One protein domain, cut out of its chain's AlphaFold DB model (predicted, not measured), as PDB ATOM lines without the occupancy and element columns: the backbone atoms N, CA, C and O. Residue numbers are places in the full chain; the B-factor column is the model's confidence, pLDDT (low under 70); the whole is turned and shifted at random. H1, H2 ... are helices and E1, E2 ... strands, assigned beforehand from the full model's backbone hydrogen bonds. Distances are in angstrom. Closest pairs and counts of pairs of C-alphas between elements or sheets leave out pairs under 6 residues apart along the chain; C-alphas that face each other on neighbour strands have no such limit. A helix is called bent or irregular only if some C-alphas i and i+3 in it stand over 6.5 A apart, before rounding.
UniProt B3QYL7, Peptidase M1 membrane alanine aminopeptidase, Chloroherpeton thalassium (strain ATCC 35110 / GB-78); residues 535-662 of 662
ATOM      1  N   TRP A 535      26.486  39.980  -8.793       89.69
ATOM      2  CA  TRP A 535      25.609  39.564  -7.694       89.69
ATOM      3  C   TRP A 535      25.961  40.230  -6.353       89.69
ATOM      4  O   TRP A 535      25.077  40.388  -5.525       89.69
ATOM      5  N   LEU A 536      27.207  40.659  -6.127       90.44
ATOM      6  CA  LEU A 536      27.594  41.371  -4.904       90.44
ATOM      7  C   LEU A 536      26.907  42.734  -4.776       90.44
ATOM      8  O   LEU A 536      26.713  43.192  -3.659       90.44
ATOM      9  N   ALA A 537      26.538  43.376  -5.886       90.00
ATOM     10  CA  ALA A 537      25.717  44.582  -5.852       90.00
ATOM     11  C   ALA A 537      24.230  44.212  -5.766       90.00
ATOM     12  O   ALA A 537      23.556  44.561  -4.799       90.00
ATOM     13  N   GLU A 538      23.749  43.432  -6.736       93.00
ATOM     14  CA  GLU A 538      22.320  43.137  -6.917       93.00
ATOM     15  C   GLU A 538      21.736  42.331  -5.746       93.00
ATOM     16  O   GLU A 538      20.696  42.677  -5.199       93.00
ATOM     17  N   ALA A 539      22.414  41.271  -5.294       94.62
ATOM     18  CA  ALA A 539      21.913  40.421  -4.218       94.62
ATOM     19  C   ALA A 539      21.974  41.095  -2.847       94.62
ATOM     20  O   ALA A 539      21.116  40.839  -2.003       94.62
ATOM     21  N   PHE A 540      22.999  41.919  -2.603       95.94
ATOM     22  CA  PHE A 540      23.117  42.675  -1.357       95.94
ATOM     23  C   PHE A 540      22.027  43.744  -1.277       95.94
ATOM     24  O   PHE A 540      21.423  43.907  -0.214       95.94
ATOM     25  N   ALA A 541      21.738  44.426  -2.388       96.56
ATOM     26  CA  ALA A 541      20.616  45.352  -2.495       96.56
ATOM     27  C   ALA A 541      19.269  44.631  -2.317       96.56
ATOM     28  O   ALA A 541      18.481  45.008  -1.449       96.56
ATOM     29  N   GLU A 542      19.058  43.516  -3.020       96.44
ATOM     30  CA  GLU A 542      17.829  42.715  -2.948       96.44
ATOM     31  C   GLU A 542      17.565  42.193  -1.530       96.44
ATOM     32  O   GLU A 542      16.469  42.325  -0.978       96.44
ATOM     33  N   TYR A 543      18.600  41.646  -0.888       97.50
ATOM     34  CA  TYR A 543      18.497  41.178   0.488       97.50
ATOM     35  C   TYR A 543      18.290  42.327   1.477       97.50
ATOM     36  O   TYR A 543      17.554  42.167   2.450       97.50
ATOM     37  N   SER A 544      18.883  43.498   1.229       97.75
ATOM     38  CA  SER A 544      18.638  44.701   2.033       97.75
ATOM     39  C   SER A 544      17.177  45.155   1.932       97.75
ATOM     40  O   SER A 544      16.609  45.572   2.944       97.75
ATOM     41  N   GLY A 545      16.541  45.036   0.762       97.44
ATOM     42  CA  GLY A 545      15.105  45.273   0.581       97.44
ATOM     43  C   GLY A 545      14.249  44.319   1.424       97.44
ATOM     44  O   GLY A 545      13.396  44.760   2.199       97.44
ATOM     45  N   LEU A 546      14.541  43.014   1.371       96.50
ATOM     46  CA  LEU A 546      13.890  42.011   2.229       96.50
ATOM     47  C   LEU A 546      14.117  42.259   3.727       96.50
ATOM     48  O   LEU A 546      13.207  42.099   4.542       96.50
ATOM     49  N   TRP A 547      15.331  42.635   4.118       96.44
ATOM     50  CA  TRP A 547      15.664  42.865   5.521       96.44
ATOM     51  C   TRP A 547      14.995  44.130   6.061       96.44
ATOM     52  O   TRP A 547      14.492  44.128   7.186       96.44
ATOM     53  N   TYR A 548      14.901  45.178   5.237       97.81
ATOM     54  CA  TYR A 548      14.102  46.365   5.536       97.81
ATOM     55  C   TYR A 548      12.626  46.008   5.748       97.81
ATOM     56  O   TYR A 548      12.030  46.469   6.718       97.81
ATOM     57  N   MET A 549      12.049  45.132   4.923       96.88
ATOM     58  CA  MET A 549      10.689  44.638   5.150       96.88
ATOM     59  C   MET A 549      10.550  43.927   6.500       96.88
ATOM     60  O   MET A 549       9.640  44.225   7.272       96.88
ATOM     61  N   GLN A 550      11.460  43.007   6.817       95.81
ATOM     62  CA  GLN A 550      11.380  42.259   8.067       95.81
ATOM     63  C   GLN A 550      11.530  43.172   9.293       95.81
ATOM     64  O   GLN A 550      10.683  43.151  10.181       95.81
ATOM     65  N   VAL A 551      12.608  43.956   9.353       94.00
ATOM     66  CA  VAL A 551      13.015  44.691  10.563       94.00
ATOM     67  C   VAL A 551      12.568  46.147  10.513       94.00
ATOM     68  O   VAL A 551      11.999  46.654  11.475       94.00
ATOM     69  N   GLY A 552      12.795  46.827   9.390       92.31
ATOM     70  CA  GLY A 552      12.443  48.238   9.215       92.31
ATOM     71  C   GLY A 552      10.936  48.496   9.149       92.31
ATOM     72  O   GLY A 552      10.486  49.553   9.589       92.31
ATOM     73  N   MET A 553      10.153  47.540   8.638       95.69
ATOM     74  CA  MET A 553       8.688  47.620   8.581       95.69
ATOM     75  C   MET A 553       7.977  46.719   9.600       95.69
ATOM     76  O   MET A 553       6.766  46.850   9.761       95.69
ATOM     77  N   ASN A 554       8.705  45.845  10.302       95.94
ATOM     78  CA  ASN A 554       8.148  44.849  11.224       95.94
ATOM     79  C   ASN A 554       7.166  43.861  10.545       95.94
ATOM     80  O   ASN A 554       6.173  43.444  11.141       95.94
ATOM     81  N   GLU A 555       7.434  43.482   9.290       96.56
ATOM     82  CA  GLU A 555       6.576  42.616   8.461       96.56
ATOM     83  C   GLU A 555       7.162  41.200   8.311       96.56
ATOM     84  O   GLU A 555       7.363  40.681   7.211       96.56
ATOM     85  N   THR A 556       7.451  40.544   9.437       95.94
ATOM     86  CA  THR A 556       8.135  39.236   9.466       95.94
ATOM     87  C   THR A 556       7.389  38.121   8.722       95.94
ATOM     88  O   THR A 556       8.030  37.290   8.082       95.94
ATOM     89  N   SER A 557       6.050  38.090   8.763       96.81
ATOM     90  CA  SER A 557       5.276  37.074   8.023       96.81
ATOM     91  C   SER A 557       5.464  37.227   6.514       96.81
ATOM     92  O   SER A 557       5.782  36.258   5.835       96.81
ATOM     93  N   LEU A 558       5.338  38.458   6.008       95.75
ATOM     94  CA  LEU A 558       5.476  38.751   4.583       95.75
ATOM     95  C   LEU A 558       6.898  38.466   4.090       95.75
ATOM     96  O   LEU A 558       7.077  37.907   3.009       95.75
ATOM     97  N   PHE A 559       7.901  38.776   4.914       96.75
ATOM     98  CA  PHE A 559       9.287  38.393   4.662       96.75
ATOM     99  C   PHE A 559       9.427  36.878   4.430       96.75
ATOM    100  O   PHE A 559      10.006  36.467   3.424       96.75
ATOM    101  N   PHE A 560       8.874  36.039   5.314       96.69
ATOM    102  CA  PHE A 560       8.961  34.583   5.164       96.69
ATOM    103  C   PHE A 560       8.146  34.046   3.981       96.69
ATOM    104  O   PHE A 560       8.590  33.088   3.340       96.69
ATOM    105  N   ASP A 561       7.006  34.661   3.658       96.75
ATOM    106  CA  ASP A 561       6.189  34.293   2.498       96.75
ATOM    107  C   ASP A 561       6.955  34.530   1.184       96.75
ATOM    108  O   ASP A 561       7.057  33.634   0.340       96.75
ATOM    109  N   ILE A 562       7.565  35.711   1.033       95.00
ATOM    110  CA  ILE A 562       8.349  36.072  -0.158       95.00
ATOM    111  C   ILE A 562       9.610  35.214  -0.252       95.00
ATOM    112  O   ILE A 562       9.895  34.640  -1.305       95.00
ATOM    113  N   LEU A 563      10.333  35.064   0.860       94.31
ATOM    114  CA  LEU A 563      11.536  34.244   0.921       94.31
ATOM    115  C   LEU A 563      11.227  32.790   0.509       94.31
ATOM    116  O   LEU A 563      11.933  32.218  -0.329       94.31
ATOM    117  N   SER A 564      10.130  32.216   1.017       94.75
ATOM    118  CA  SER A 564       9.658  30.876   0.640       94.75
ATOM    119  C   SER A 564       9.299  30.778  -0.843       94.75
ATOM    120  O   SER A 564       9.723  29.828  -1.501       94.75
ATOM    121  N   SER A 565       8.606  31.779  -1.396       92.44
ATOM    122  CA  SER A 565       8.306  31.851  -2.833       92.44
ATOM    123  C   SER A 565       9.583  31.838  -3.681       92.44
ATOM    124  O   SER A 565       9.696  31.063  -4.632       92.44
ATOM    125  N   TRP A 566      10.600  32.620  -3.306       91.81
ATOM    126  CA  TRP A 566      11.880  32.640  -4.017       91.81
ATOM    127  C   TRP A 566      12.603  31.297  -3.952       91.81
ATOM    128  O   TRP A 566      13.144  30.847  -4.961       91.81
ATOM    129  N   ARG A 567      12.588  30.615  -2.799       91.38
ATOM    130  CA  ARG A 567      13.152  29.259  -2.685       91.38
ATOM    131  C   ARG A 567      12.474  28.307  -3.651       91.38
ATOM    132  O   ARG A 567      13.156  27.539  -4.327       91.38
ATOM    133  N   ASP A 568      11.149  28.345  -3.696       88.94
ATOM    134  CA  ASP A 568      10.370  27.440  -4.523       88.94
ATOM    135  C   ASP A 568      10.652  27.697  -6.012       88.94
ATOM    136  O   ASP A 568      10.856  26.733  -6.746       88.94
ATOM    137  N   GLN A 569      10.821  28.958  -6.437       84.56
ATOM    138  CA  GLN A 569      11.290  29.312  -7.788       84.56
ATOM    139  C   GLN A 569      12.701  28.756  -8.074       84.56
ATOM    140  O   GLN A 569      12.916  28.078  -9.081       84.56
ATOM    141  N   ILE A 570      13.655  28.965  -7.158       83.50
ATOM    142  CA  ILE A 570      15.052  28.509  -7.301       83.50
ATOM    143  C   ILE A 570      15.143  26.975  -7.375       83.50
ATOM    144  O   ILE A 570      15.973  26.422  -8.101       83.50
ATOM    145  N   VAL A 571      14.323  26.260  -6.601       82.75
ATOM    146  CA  VAL A 571      14.298  24.790  -6.583       82.75
ATOM    147  C   VAL A 571      13.509  24.236  -7.771       82.75
ATOM    148  O   VAL A 571      13.915  23.218  -8.336       82.75
ATOM    149  N   ALA A 572      12.421  24.889  -8.187       73.25
ATOM    150  CA  ALA A 572      11.631  24.485  -9.349       73.25
ATOM    151  C   ALA A 572      12.441  24.552 -10.651       73.25
ATOM    152  O   ALA A 572      12.311  23.636 -11.470       73.25
ATOM    153  N   ASP A 573      13.343  25.533 -10.796       65.31
ATOM    154  CA  ASP A 573      14.309  25.591 -11.908       65.31
ATOM    155  C   ASP A 573      15.131  24.291 -12.030       65.31
ATOM    156  O   ASP A 573      15.389  23.799 -13.128       65.31
ATOM    157  N   LYS A 574      15.454  23.641 -10.900       55.19
ATOM    158  CA  LYS A 574      16.157  22.347 -10.901       55.19
ATOM    159  C   LYS A 574      15.272  21.156 -11.283       55.19
ATOM    160  O   LYS A 574      15.814  20.131 -11.690       55.19
ATOM    161  N   LYS A 575      13.947  21.236 -11.102       44.69
ATOM    162  CA  LYS A 575      13.037  20.073 -11.141       44.69
ATOM    163  C   LYS A 575      12.235  19.942 -12.444       44.69
ATOM    164  O   LYS A 575      11.910  18.823 -12.819       44.69
ATOM    165  N   TYR A 576      11.943  21.039 -13.149       41.06
ATOM    166  CA  TYR A 576      10.973  21.052 -14.262       41.06
ATOM    167  C   TYR A 576      11.556  21.116 -15.689       41.06
ATOM    168  O   TYR A 576      10.799  21.277 -16.642       41.06
ATOM    169  N   ARG A 577      12.873  20.954 -15.884       48.75
ATOM    170  CA  ARG A 577      13.499  20.989 -17.230       48.75
ATOM    171  C   ARG A 577      14.138  19.668 -17.683       48.75
ATOM    172  O   ARG A 577      14.797  19.627 -18.716       48.75
ATOM    173  N   ILE A 578      13.906  18.579 -16.945       43.31
ATOM    174  CA  ILE A 578      14.360  17.225 -17.316       43.31
ATOM    175  C   ILE A 578      13.516  16.645 -18.473       43.31
ATOM    176  O   ILE A 578      14.007  15.814 -19.239       43.31
ATOM    177  N   ASP A 579      12.299  17.157 -18.697       38.19
ATOM    178  CA  ASP A 579      11.360  16.582 -19.660       38.19
ATOM    179  C   ASP A 579      11.205  17.429 -20.946       38.19
ATOM    180  O   ASP A 579      10.500  18.433 -21.012       38.19
ATOM    181  N   LYS A 580      11.859  16.947 -22.011       38.78
ATOM    182  CA  LYS A 580      11.499  17.058 -23.447       38.78
ATOM    183  C   LYS A 580      11.402  18.419 -24.159       38.78
ATOM    184  O   LYS A 580      11.105  18.419 -25.352       38.78
ATOM    185  N   VAL A 581      11.795  19.535 -23.557       41.28
ATOM    186  CA  VAL A 581      12.218  20.729 -24.319       41.28
ATOM    187  C   VAL A 581      13.534  21.205 -23.722       41.28
ATOM    188  O   VAL A 581      13.579  21.490 -22.532       41.28
ATOM    189  N   LYS A 582      14.611  21.249 -24.520       45.88
ATOM    190  CA  LYS A 582      15.950  21.719 -24.118       45.88
ATOM    191  C   LYS A 582      15.901  23.187 -23.647       45.88
ATOM    192  O   LYS A 582      16.271  24.088 -24.391       45.88
ATOM    193  N   LYS A 583      15.417  23.444 -22.435       51.66
ATOM    194  CA  LYS A 583      15.612  24.705 -21.715       51.66
ATOM    195  C   LYS A 583      16.744  24.452 -20.724       51.66
ATOM    196  O   LYS A 583      16.641  23.548 -19.899       51.66
ATOM    197  N   TYR A 584      17.856  25.169 -20.858       53.88
ATOM    198  CA  TYR A 584      19.047  24.906 -20.055       53.88
ATOM    199  C   TYR A 584      18.791  25.276 -18.582       53.88
ATOM    200  O   TYR A 584      18.047  26.209 -18.274       53.88
ATOM    201  N   GLN A 585      19.366  24.510 -17.655       63.06
ATOM    202  CA  GLN A 585      19.306  24.792 -16.217       63.06
ATOM    203  C   GLN A 585      20.119  26.052 -15.906       63.06
ATOM    204  O   GLN A 585      21.263  26.149 -16.368       63.06
ATOM    205  N   ALA A 586      19.588  26.968 -15.090       64.69
ATOM    206  CA  ALA A 586      20.307  28.186 -14.736       64.69
ATOM    207  C   ALA A 586      21.673  27.859 -14.091       64.69
ATOM    208  O   ALA A 586      21.826  26.914 -13.298       64.69
ATOM    209  N   GLY A 587      22.710  28.587 -14.514       73.75
ATOM    210  CA  GLY A 587      24.089  28.387 -14.067       73.75
ATOM    211  C   GLY A 587      24.298  28.717 -12.579       73.75
ATOM    212  O   GLY A 587      23.393  29.201 -11.892       73.75
ATOM    213  N   PRO A 588      25.488  28.442 -12.019       84.50
ATOM    214  CA  PRO A 588      25.860  28.982 -10.712       84.50
ATOM    215  C   PRO A 588      25.917  30.522 -10.737       84.50
ATOM    216  O   PRO A 588      26.086  31.119 -11.793       84.50
ATOM    217  N   ILE A 589      25.835  31.158  -9.559       86.06
ATOM    218  CA  ILE A 589      25.893  32.630  -9.405       86.06
ATOM    219  C   ILE A 589      27.149  33.222 -10.071       86.06
ATOM    220  O   ILE A 589      27.085  34.273 -10.694       86.06
ATOM    221  N   TRP A 590      28.267  32.490 -10.020       85.06
ATOM    222  CA  TRP A 590      29.551  32.845 -10.644       85.06
ATOM    223  C   TRP A 590      29.489  33.098 -12.164       85.06
ATOM    224  O   TRP A 590      30.402  33.696 -12.735       85.06
ATOM    225  N   MET A 591      28.433  32.642 -12.843       85.06
ATOM    226  CA  MET A 591      28.239  32.932 -14.265       85.06
ATOM    227  C   MET A 591      27.867  34.398 -14.520       85.06
ATOM    228  O   MET A 591      27.958  34.837 -15.664       85.06
ATOM    229  N   GLY A 592      27.485  35.170 -13.494       85.50
ATOM    230  CA  GLY A 592      27.181  36.592 -13.640       85.50
ATOM    231  C   GLY A 592      26.092  36.846 -14.682       85.50
ATOM    232  O   GLY A 592      25.121  36.102 -14.770       85.50
ATOM    233  N   SER A 593      26.285  37.846 -15.544       78.75
ATOM    234  CA  SER A 593      25.394  38.109 -16.687       78.75
ATOM    235  C   SER A 593      25.201  36.915 -17.632       78.75
ATOM    236  O   SER A 593      24.152  36.819 -18.261       78.75
ATOM    237  N   ARG A 594      26.126  35.942 -17.685       81.81
ATOM    238  CA  ARG A 594      25.970  34.720 -18.503       81.81
ATOM    239  C   ARG A 594      24.949  33.726 -17.942       81.81
ATOM    240  O   ARG A 594      24.735  32.667 -18.533       81.81
ATOM    241  N   THR A 595      24.305  34.023 -16.809       76.00
ATOM    242  CA  THR A 595      23.084  33.307 -16.410       76.00
ATOM    243  C   THR A 595      21.885  33.695 -17.272       76.00
ATOM    244  O   THR A 595      20.941  32.909 -17.325       76.00
ATOM    245  N   ILE A 596      21.915  34.862 -17.938       67.81
ATOM    246  CA  ILE A 596      20.923  35.233 -18.952       67.81
ATOM    247  C   ILE A 596      21.004  34.183 -20.051       67.81
ATOM    248  O   ILE A 596      22.027  34.020 -20.720       67.81
ATOM    249  N   GLN A 597      19.920  33.436 -20.217       59.38
ATOM    250  CA  GLN A 597      19.799  32.527 -21.337       59.38
ATOM    251  C   GLN A 597      18.997  33.206 -22.426       59.38
ATOM    252  O   GLN A 597      18.043  33.928 -22.154       59.38
ATOM    253  N   ALA A 598      19.344  32.883 -23.665       47.75
ATOM    254  CA  ALA A 598      18.705  33.424 -24.847       47.75
ATOM    255  C   ALA A 598      17.160  33.339 -24.805       47.75
ATOM    256  O   ALA A 598      16.481  34.183 -25.364       47.75
ATOM    257  N   ASN A 599      16.558  32.369 -24.115       48.72
ATOM    258  CA  ASN A 599      15.096  32.221 -24.078       48.72
ATOM    259  C   ASN A 599      14.489  32.441 -22.685       48.72
ATOM    260  O   ASN A 599      13.373  31.981 -22.438       48.72
ATOM    261  N   ASP A 600      15.242  33.040 -21.759       57.31
ATOM    262  CA  ASP A 600      14.838  33.168 -20.361       57.31
ATOM    263  C   ASP A 600      15.623  34.279 -19.639       57.31
ATOM    264  O   ASP A 600      16.645  34.033 -18.990       57.31
ATOM    265  N   ALA A 601      15.138  35.516 -19.763       56.72
ATOM    266  CA  ALA A 601      15.674  36.654 -19.016       56.72
ATOM    267  C   ALA A 601      15.422  36.525 -17.498       56.72
ATOM    268  O   ALA A 601      16.214  37.035 -16.704       56.72
ATOM    269  N   GLU A 602      14.388  35.780 -17.082       65.44
ATOM    270  CA  GLU A 602      14.052  35.548 -15.667       65.44
ATOM    271  C   GLU A 602      15.158  34.765 -14.945       65.44
ATOM    272  O   GLU A 602      15.352  34.923 -13.740       65.44
ATOM    273  N   SER A 603      15.952  33.972 -15.677       70.25
ATOM    274  CA  SER A 603      17.117  33.264 -15.127       70.25
ATOM    275  C   SER A 603      18.143  34.204 -14.476       70.25
ATOM    276  O   SER A 603      18.803  33.808 -13.512       70.25
ATOM    277  N   PHE A 604      18.300  35.439 -14.964       74.88
ATOM    278  CA  PHE A 604      19.220  36.408 -14.360       74.88
ATOM    279  C   PHE A 604      18.688  36.952 -13.046       74.88
ATOM    280  O   PHE A 604      19.384  36.859 -12.039       74.88
ATOM    281  N   GLU A 605      17.443  37.418 -13.028       80.75
ATOM    282  CA  GLU A 605      16.787  37.862 -11.798       80.75
ATOM    283  C   GLU A 605      16.792  36.741 -10.743       80.75
ATOM    284  O   GLU A 605      17.228  36.918  -9.603       80.75
ATOM    285  N   LEU A 606      16.409  35.527 -11.143       84.50
ATOM    286  CA  LEU A 606      16.341  34.374 -10.252       84.50
ATOM    287  C   LEU A 606      17.702  34.006  -9.643       84.50
ATOM    288  O   LEU A 606      17.779  33.686  -8.455       84.50
ATOM    289  N   VAL A 607      18.780  34.017 -10.432       86.56
ATOM    290  CA  VAL A 607      20.104  33.591  -9.954       86.56
ATOM    291  C   VAL A 607      20.873  34.724  -9.282       86.56
ATOM    292  O   VAL A 607      21.442  34.516  -8.210       86.56
ATOM    293  N   ILE A 608      20.919  35.901  -9.894       87.44
ATOM    294  CA  ILE A 608      21.767  37.004  -9.443       87.44
ATOM    295  C   ILE A 608      21.124  37.757  -8.278       87.44
ATOM    296  O   ILE A 608      21.836  38.079  -7.333       87.44
ATOM    297  N   TYR A 609      19.799  37.928  -8.277       90.56
ATOM    298  CA  TYR A 609      19.081  38.640  -7.216       90.56
ATOM    299  C   TYR A 609      18.591  37.648  -6.165       90.56
ATOM    300  O   TYR A 609      19.117  37.601  -5.055       90.56
ATOM    301  N   LYS A 610      17.640  36.776  -6.525       91.69
ATOM    302  CA  LYS A 610      16.914  35.941  -5.549       91.69
ATOM    303  C   LYS A 610      17.804  34.876  -4.912       91.69
ATOM    304  O   LYS A 610      17.839  34.736  -3.690       91.69
ATOM    305  N   LYS A 611      18.554  34.114  -5.716       91.56
ATOM    306  CA  LYS A 611      19.468  33.082  -5.196       91.56
ATOM    307  C   LYS A 611      20.664  33.699  -4.473       91.56
ATOM    308  O   LYS A 611      21.077  33.155  -3.452       91.56
ATOM    309  N   GLY A 612      21.187  34.826  -4.956       92.94
ATOM    310  CA  GLY A 612      22.197  35.604  -4.238       92.94
ATOM    311  C   GLY A 612      21.703  36.073  -2.863       92.94
ATOM    312  O   GLY A 612      22.378  35.847  -1.860       92.94
ATOM    313  N   ALA A 613      20.497  36.640  -2.789       95.19
ATOM    314  CA  ALA A 613      19.883  37.079  -1.536       95.19
ATOM    315  C   ALA A 613      19.643  35.904  -0.575       95.19
ATOM    316  O   ALA A 613      19.857  36.019   0.629       95.19
ATOM    317  N   TRP A 614      19.289  34.730  -1.103       94.94
ATOM    318  CA  TRP A 614      19.207  33.494  -0.325       94.94
ATOM    319  C   TRP A 614      20.551  33.070   0.277       94.94
ATOM    320  O   TRP A 614      20.576  32.608   1.418       94.94
ATOM    321  N   VAL A 615      21.668  33.247  -0.439       94.31
ATOM    322  CA  VAL A 615      23.011  32.995   0.117       94.31
ATOM    323  C   VAL A 615      23.287  33.931   1.296       94.31
ATOM    324  O   VAL A 615      23.747  33.464   2.336       94.31
ATOM    325  N   LEU A 616      22.945  35.218   1.187       95.31
ATOM    326  CA  LEU A 616      23.065  36.163   2.306       95.31
ATOM    327  C   LEU A 616      22.158  35.786   3.478       95.31
ATOM    328  O   LEU A 616      22.589  35.834   4.629       95.31
ATOM    329  N   HIS A 617      20.937  35.329   3.203       96.31
ATOM    330  CA  HIS A 617      20.048  34.832   4.245       96.31
ATOM    331  C   HIS A 617      20.624  33.610   4.968       96.31
ATOM    332  O   HIS A 617      20.559  33.532   6.194       96.31
ATOM    333  N   MET A 618      21.218  32.666   4.233       95.44
ATOM    334  CA  MET A 618      21.899  31.517   4.830       95.44
ATOM    335  C   MET A 618      23.062  31.964   5.717       95.44
ATOM    336  O   MET A 618      23.166  31.487   6.843       95.44
ATOM    337  N   LEU A 619      23.884  32.909   5.250       95.06
ATOM    338  CA  LEU A 619      24.982  33.471   6.042       95.06
ATOM    339  C   LEU A 619      24.473  34.132   7.327       95.06
ATOM    340  O   LEU A 619      24.995  33.830   8.395       95.06
ATOM    341  N   ARG A 620      23.405  34.938   7.262       94.69
ATOM    342  CA  ARG A 620      22.786  35.534   8.456       94.69
ATOM    343  C   ARG A 620      22.371  34.479   9.476       94.69
ATOM    344  O   ARG A 620      22.666  34.638  10.651       94.69
ATOM    345  N   ASN A 621      21.744  33.386   9.037       94.19
ATOM    346  CA  ASN A 621      21.346  32.298   9.937       94.19
ATOM    347  C   ASN A 621      22.551  31.531  10.503       94.19
ATOM    348  O   ASN A 621      22.521  31.119  11.654       94.19
ATOM    349  N   MET A 622      23.615  31.346   9.717       94.56
ATOM    350  CA  MET A 622      24.851  30.708  10.190       94.56
ATOM    351  C   MET A 622      25.596  31.564  11.224       94.56
ATOM    352  O   MET A 622      26.359  31.025  12.022       94.56
ATOM    353  N   MET A 623      25.389  32.882  11.202       94.94
ATOM    354  CA  MET A 623      25.990  33.844  12.130       94.94
ATOM    355  C   MET A 623      25.064  34.232  13.293       94.94
ATOM    356  O   MET A 623      25.488  35.004  14.152       94.94
ATOM    357  N   LEU A 624      23.831  33.715  13.321       94.12
ATOM    358  CA  LEU A 624      22.839  33.989  14.358       94.12
ATOM    359  C   LEU A 624      23.203  33.249  15.647       94.12
ATOM    360  O   LEU A 624      23.432  32.036  15.636       94.12
ATOM    361  N   ASP A 625      23.202  33.960  16.767       93.06
ATOM    362  CA  ASP A 625      23.244  33.325  18.076       93.06
ATOM    363  C   ASP A 625      21.881  32.677  18.361       93.06
ATOM    364  O   ASP A 625      20.867  33.357  18.482       93.06
ATOM    365  N   LEU A 626      21.824  31.345  18.418       91.75
ATOM    366  CA  LEU A 626      20.551  30.621  18.523       91.75
ATOM    367  C   LEU A 626      19.905  30.700  19.915       91.75
ATOM    368  O   LEU A 626      18.730  30.358  20.044       91.75
ATOM    369  N   GLU A 627      20.642  31.125  20.943       91.75
ATOM    370  CA  GLU A 627      20.110  31.272  22.303       91.75
ATOM    371  C   GLU A 627      19.445  32.637  22.485       91.75
ATOM    372  O   GLU A 627      18.354  32.744  23.045       91.75
ATOM    373  N   THR A 628      20.102  33.683  21.990       93.75
ATOM    374  CA  THR A 628      19.685  35.082  22.157       93.75
ATOM    375  C   THR A 628      18.944  35.641  20.947       93.75
ATOM    376  O   THR A 628      18.296  36.681  21.058       93.75
ATOM    377  N   LEU A 629      19.022  34.951  19.803       89.69
ATOM    378  CA  LEU A 629      18.616  35.436  18.482       89.69
ATOM    379  C   LEU A 629      19.354  36.717  18.064       89.69
ATOM    380  O   LEU A 629      18.850  37.487  17.246       89.69
ATOM    381  N   ASP A 630      20.549  36.944  18.619       92.44
ATOM    382  CA  ASP A 630      21.401  38.070  18.261       92.44
ATOM    383  C   ASP A 630      22.038  37.865  16.881       92.44
ATOM    384  O   ASP A 630      22.692  36.859  16.600       92.44
ATOM    385  N   GLU A 631      21.860  38.857  16.014       93.19
ATOM    386  CA  GLU A 631      22.381  38.887  14.648       93.19
ATOM    387  C   GLU A 631      23.505  39.915  14.456       93.19
ATOM    388  O   GLU A 631      23.916  40.174  13.321       93.19
ATOM    389  N   THR A 632      24.026  40.486  15.550       93.31
ATOM    390  CA  THR A 632      25.084  41.510  15.533       93.31
ATOM    391  C   THR A 632      26.281  41.081  14.683       93.31
ATOM    392  O   THR A 632      26.786  41.873  13.896       93.31
ATOM    393  N   ARG A 633      26.675  39.800  14.717       93.75
ATOM    394  CA  ARG A 633      27.779  39.277  13.889       93.75
ATOM    395  C   ARG A 633      27.554  39.464  12.388       93.75
ATOM    396  O   ARG A 633      28.483  39.804  11.661       93.75
ATOM    397  N   PHE A 634      26.328  39.245  11.911       94.19
ATOM    398  CA  PHE A 634      25.990  39.452  10.503       94.19
ATOM    399  C   PHE A 634      25.905  40.945  10.164       94.19
ATOM    400  O   PHE A 634      26.370  41.363   9.102       94.19
ATOM    401  N   GLN A 635      25.353  41.760  11.068       93.31
ATOM    402  CA  GLN A 635      25.318  43.217  10.909       93.31
ATOM    403  C   GLN A 635      26.737  43.802  10.808       93.31
ATOM    404  O   GLN A 635      27.027  44.552   9.873       93.31
ATOM    405  N   ASP A 636      27.635  43.392  11.704       93.31
ATOM    406  CA  ASP A 636      29.040  43.799  11.719       93.31
ATOM    407  C   ASP A 636      29.781  43.327  10.469       93.31
ATOM    408  O   ASP A 636      30.533  44.105   9.892       93.31
ATOM    409  N   MET A 637      29.517  42.109   9.980       92.88
ATOM    410  CA  MET A 637      30.056  41.636   8.700       92.88
ATOM    411  C   MET A 637      29.649  42.565   7.549       92.88
ATOM    412  O   MET A 637      30.506  43.014   6.787       92.88
ATOM    413  N   MET A 638      28.356  42.868   7.396       92.94
ATOM    414  CA  MET A 638      27.882  43.740   6.313       92.94
ATOM    415  C   MET A 638      28.521  45.134   6.413       92.94
ATOM    416  O   MET A 638      28.975  45.692   5.413       92.94
ATOM    417  N   LYS A 639      28.618  45.678   7.628       92.69
ATOM    418  CA  LYS A 639      29.227  46.984   7.891       92.69
ATOM    419  C   LYS A 639      30.733  47.008   7.623       92.69
ATOM    420  O   LYS A 639      31.214  47.943   6.985       92.69
ATOM    421  N   ASP A 640      31.470  45.995   8.076       90.56
ATOM    422  CA  ASP A 640      32.912  45.862   7.847       90.56
ATOM    423  C   ASP A 640      33.224  45.676   6.360       90.56
ATOM    424  O   ASP A 640      34.147  46.307   5.837       90.56
ATOM    425  N   TYR A 641      32.402  44.898   5.646       89.25
ATOM    426  CA  TYR A 641      32.509  44.759   4.196       89.25
ATOM    427  C   TYR A 641      32.402  46.125   3.512       89.25
ATOM    428  O   TYR A 641      33.281  46.505   2.737       89.25
ATOM    429  N   TYR A 642      31.365  46.902   3.834       90.44
ATOM    430  CA  TYR A 642      31.209  48.242   3.277       90.44
ATOM    431  C   TYR A 642      32.402  49.148   3.614       90.44
ATOM    432  O   TYR A 642      33.023  49.710   2.713       90.44
ATOM    433  N   ALA A 643      32.776  49.247   4.893       89.25
ATOM    434  CA  ALA A 643      33.857  50.120   5.348       89.25
ATOM    435  C   ALA A 643      35.218  49.769   4.719       89.25
ATOM    436  O   ALA A 643      35.990  50.659   4.359       89.25
ATOM    437  N   THR A 644      35.505  48.478   4.544       86.44
ATOM    438  CA  THR A 644      36.777  48.000   3.988       86.44
ATOM    439  C   THR A 644      36.907  48.292   2.486       86.44
ATOM    440  O   THR A 644      38.010  48.592   1.991       86.44
ATOM    441  N   PHE A 645      35.796  48.205   1.745       85.25
ATOM    442  CA  PHE A 645      35.784  48.272   0.276       85.25
ATOM    443  C   PHE A 645      35.161  49.538  -0.307       85.25
ATOM    444  O   PHE A 645      35.141  49.675  -1.526       85.25
ATOM    445  N   TYR A 646      34.717  50.475   0.527       85.81
ATOM    446  CA  TYR A 646      34.209  51.762   0.070       85.81
ATOM    447  C   TYR A 646      35.188  52.454  -0.899       85.81
ATOM    448  O   TYR A 646      36.380  52.600  -0.608       85.81
ATOM    449  N   GLY A 647      34.680  52.856  -2.068       76.19
ATOM    450  CA  GLY A 647      35.449  53.498  -3.136       76.19
ATOM    451  C   GLY A 647      36.357  52.554  -3.936       76.19
ATOM    452  O   GLY A 647      37.246  53.027  -4.645       76.19
ATOM    453  N   LYS A 648      36.184  51.229  -3.820       73.12
ATOM    454  CA  LYS A 648      36.990  50.212  -4.520       73.12
ATOM    455  C   LYS A 648      36.098  49.253  -5.320       73.12
ATOM    456  O   LYS A 648      34.997  48.920  -4.893       73.12
ATOM    457  N   LYS A 649      36.622  48.748  -6.446       68.00
ATOM    458  CA  LYS A 649      36.071  47.583  -7.172       68.00
ATOM    459  C   LYS A 649      36.591  46.281  -6.563       68.00
ATOM    460  O   LYS A 649      37.751  46.244  -6.139       68.00
ATOM    461  N   ARG A 650      35.795  45.199  -6.550       66.44
ATOM    462  CA  ARG A 650      36.232  43.929  -5.929       66.44
ATOM    463  C   ARG A 650      35.864  42.629  -6.673       66.44
ATOM    464  O   ARG A 650      34.717  42.483  -7.088       66.44
ATOM    465  N   PRO A 651      36.796  41.648  -6.753       57.94
ATOM    466  CA  PRO A 651      36.510  40.291  -7.212       57.94
ATOM    467  C   PRO A 651      36.163  39.303  -6.073       57.94
ATOM    468  O   PRO A 651      36.702  39.367  -4.960       57.94
ATOM    469  N   LEU A 652      35.311  38.324  -6.377       51.81
ATOM    470  CA  LEU A 652      34.785  37.271  -5.493       51.81
ATOM    471  C   LEU A 652      35.820  36.417  -4.728       51.81
ATOM    472  O   LEU A 652      35.569  36.113  -3.557       51.81
ATOM    473  N   PRO A 653      36.981  36.012  -5.289       54.56
ATOM    474  CA  PRO A 653      37.988  35.268  -4.529       54.56
ATOM    475  C   PRO A 653      38.458  36.027  -3.285       54.56
ATOM    476  O   PRO A 653      38.649  35.424  -2.231       54.56
ATOM    477  N   ILE A 654      38.541  37.360  -3.363       56.94
ATOM    478  CA  ILE A 654      38.910  38.189  -2.216       56.94
ATOM    479  C   ILE A 654      37.736  38.253  -1.230       56.94
ATOM    480  O   ILE A 654      37.976  38.162  -0.032       56.94
ATOM    481  N   PHE A 655      36.480  38.330  -1.695       57.94
ATOM    482  CA  PHE A 655      35.301  38.248  -0.817       57.94
ATOM    483  C   PHE A 655      35.277  36.959   0.002       57.94
ATOM    484  O   PHE A 655      35.185  37.024   1.221       57.94
ATOM    485  N   SER A 656      35.463  35.802  -0.637       56.19
ATOM    486  CA  SER A 656      35.531  34.522   0.079       56.19
ATOM    487  C   SER A 656      36.726  34.428   1.039       56.19
ATOM    488  O   SER A 656      36.601  33.837   2.106       56.19
ATOM    489  N   GLY A 657      37.870  35.029   0.691       53.38
ATOM    490  CA  GLY A 657      39.034  35.119   1.575       53.38
ATOM    491  C   GLY A 657      38.795  36.022   2.786       53.38
ATOM    492  O   GLY A 657      39.171  35.664   3.894       53.38
ATOM    493  N   TRP A 658      38.115  37.154   2.592       65.50
ATOM    494  CA  TRP A 658      37.730  38.069   3.669       65.50
ATOM    495  C   TRP A 658      36.652  37.466   4.575       65.50
ATOM    496  O   TRP A 658      36.802  37.510   5.789       65.50
ATOM    497  N   LEU A 659      35.652  36.783   4.004       54.41
ATOM    498  CA  LEU A 659      34.665  36.010   4.767       54.41
ATOM    499  C   LEU A 659      35.299  34.911   5.635       54.41
ATOM    500  O   LEU A 659      34.696  34.503   6.612       54.41
ATOM    501  N   ARG A 660      36.476  34.391   5.262       56.38
ATOM    502  CA  ARG A 660      37.232  33.424   6.080       56.38
ATOM    503  C   ARG A 660      38.125  34.083   7.133       56.38
ATOM    504  O   ARG A 660      38.661  33.368   7.972       56.38
ATOM    505  N   SER A 661      38.397  35.382   6.998       52.53
ATOM    506  CA  SER A 661      39.263  36.131   7.918       52.53
ATOM    507  C   SER A 661      38.509  36.740   9.097       52.53
ATOM    508  O   SER A 661      39.133  37.022  10.118       52.53
ATOM    509  N   ILE A 662      37.202  36.938   8.929       49.38
ATOM    510  CA  ILE A 662      36.232  37.159  10.005       49.38
ATOM    511  C   ILE A 662      35.826  35.813  10.610       49.38
ATOM    512  O   ILE A 662      35.484  35.804  11.812       49.38
TER     513      ILE A 662
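What this domain is: This is residues 535 to 662 of the 662 residues of the protein "Peptidase M1 membrane alanine aminopeptidase" of Chloroherpeton thalassium (strain ATCC 35110 / GB-78) (UniProt B3QYL7). Look first for a splayed helical hairpin, H1 and H2, joined at one corner, with the long helix H4 crossing both of them as the core. Short H3 packs on the first part of H4, and on the other side of H4 from H2 a loosely attached tail, H5, E1 and H6, folds back. The printed part has 128 residues with six named helices and one strand, in the order H1, H2, H3, H4, H5, E1, H6; the class is mostly helix. It is only just compact, close to loose, with a radius of gyration of the C-alphas of 16.2 A and spans of 49 by 36 by 23 A.

How they stand to each other: Start with H1, residues 535 to 552, which touches H2, residues 556 to 575, closest at the C-alphas of Gln 550 and Thr 556, 4.7 A apart. They form a hairpin, opposite ways at a shallow tilt of 34 degrees, only just short of steep. The hub is H4, residues 602 to 622, touching three helices, H1, H2 and H3; of the 4 pairs of helices that touch in the domain 2 are at a shallow tilt, a packing part aligned, part crossed. H1 touches it at a steep tilt of 60 degrees, the same way, closest at the C-alphas of Ala 539 and Tyr 609, 4.5 A. H2 touches it at 57 degrees, steep and opposite ways, closest at the C-alphas of Trp 566 and Lys 610, 6.2 A. H3, residues 589 to 595, forms a hairpin with H4 at a shallow tilt of 16 degrees; the C-alphas of Thr 595 and Phe 604 are closest, 5.4 A. H5, residues 632 to 645, is close to H4 but not clearly touching, the C-alphas of Arg 620 and Phe 634 being closest at 5.5 A. H6, residues 652 to 659, and H5 are near each other, with 6 pairs of C-alphas within 10 A. E1, residues 648 to 650, pairs with no named strand. In H5 and H6 every O i to N i+4 pair is within hydrogen-bond range; H1 has 13 of 14, H2 15 of 16, H4 14 of 17 and H3 0 of 3, with 3 of 4 O i to N i+3 pairs in H3.

Where its parts are: Find C-alpha 535 at (25.609, 39.564, -7.694); from there H1 runs 23.1 A. H2 is 28.6 A long. H3 is irregular: C-alphas 590 and 593 are 9.0 A apart. H4 runs 28.4 A to C-alpha 622 at (24.851, 30.708, 10.190), and H5 19.8 A. E1 spans 6.5 A, and H6 10.3 A, ending at C-alpha 659 (34.665, 36.010, 4.767).

The domain as a whole: The C-alphas farthest apart, those of Lys 580 and Thr 628, are 49.7 A apart. The printed part has no cut, and its one long link is residues 576 to 588, H2 to H3. The mean pLDDT of the printed part is 80.7; residues 573 to 586, 596 to 602 and 649 to 662 are under 70.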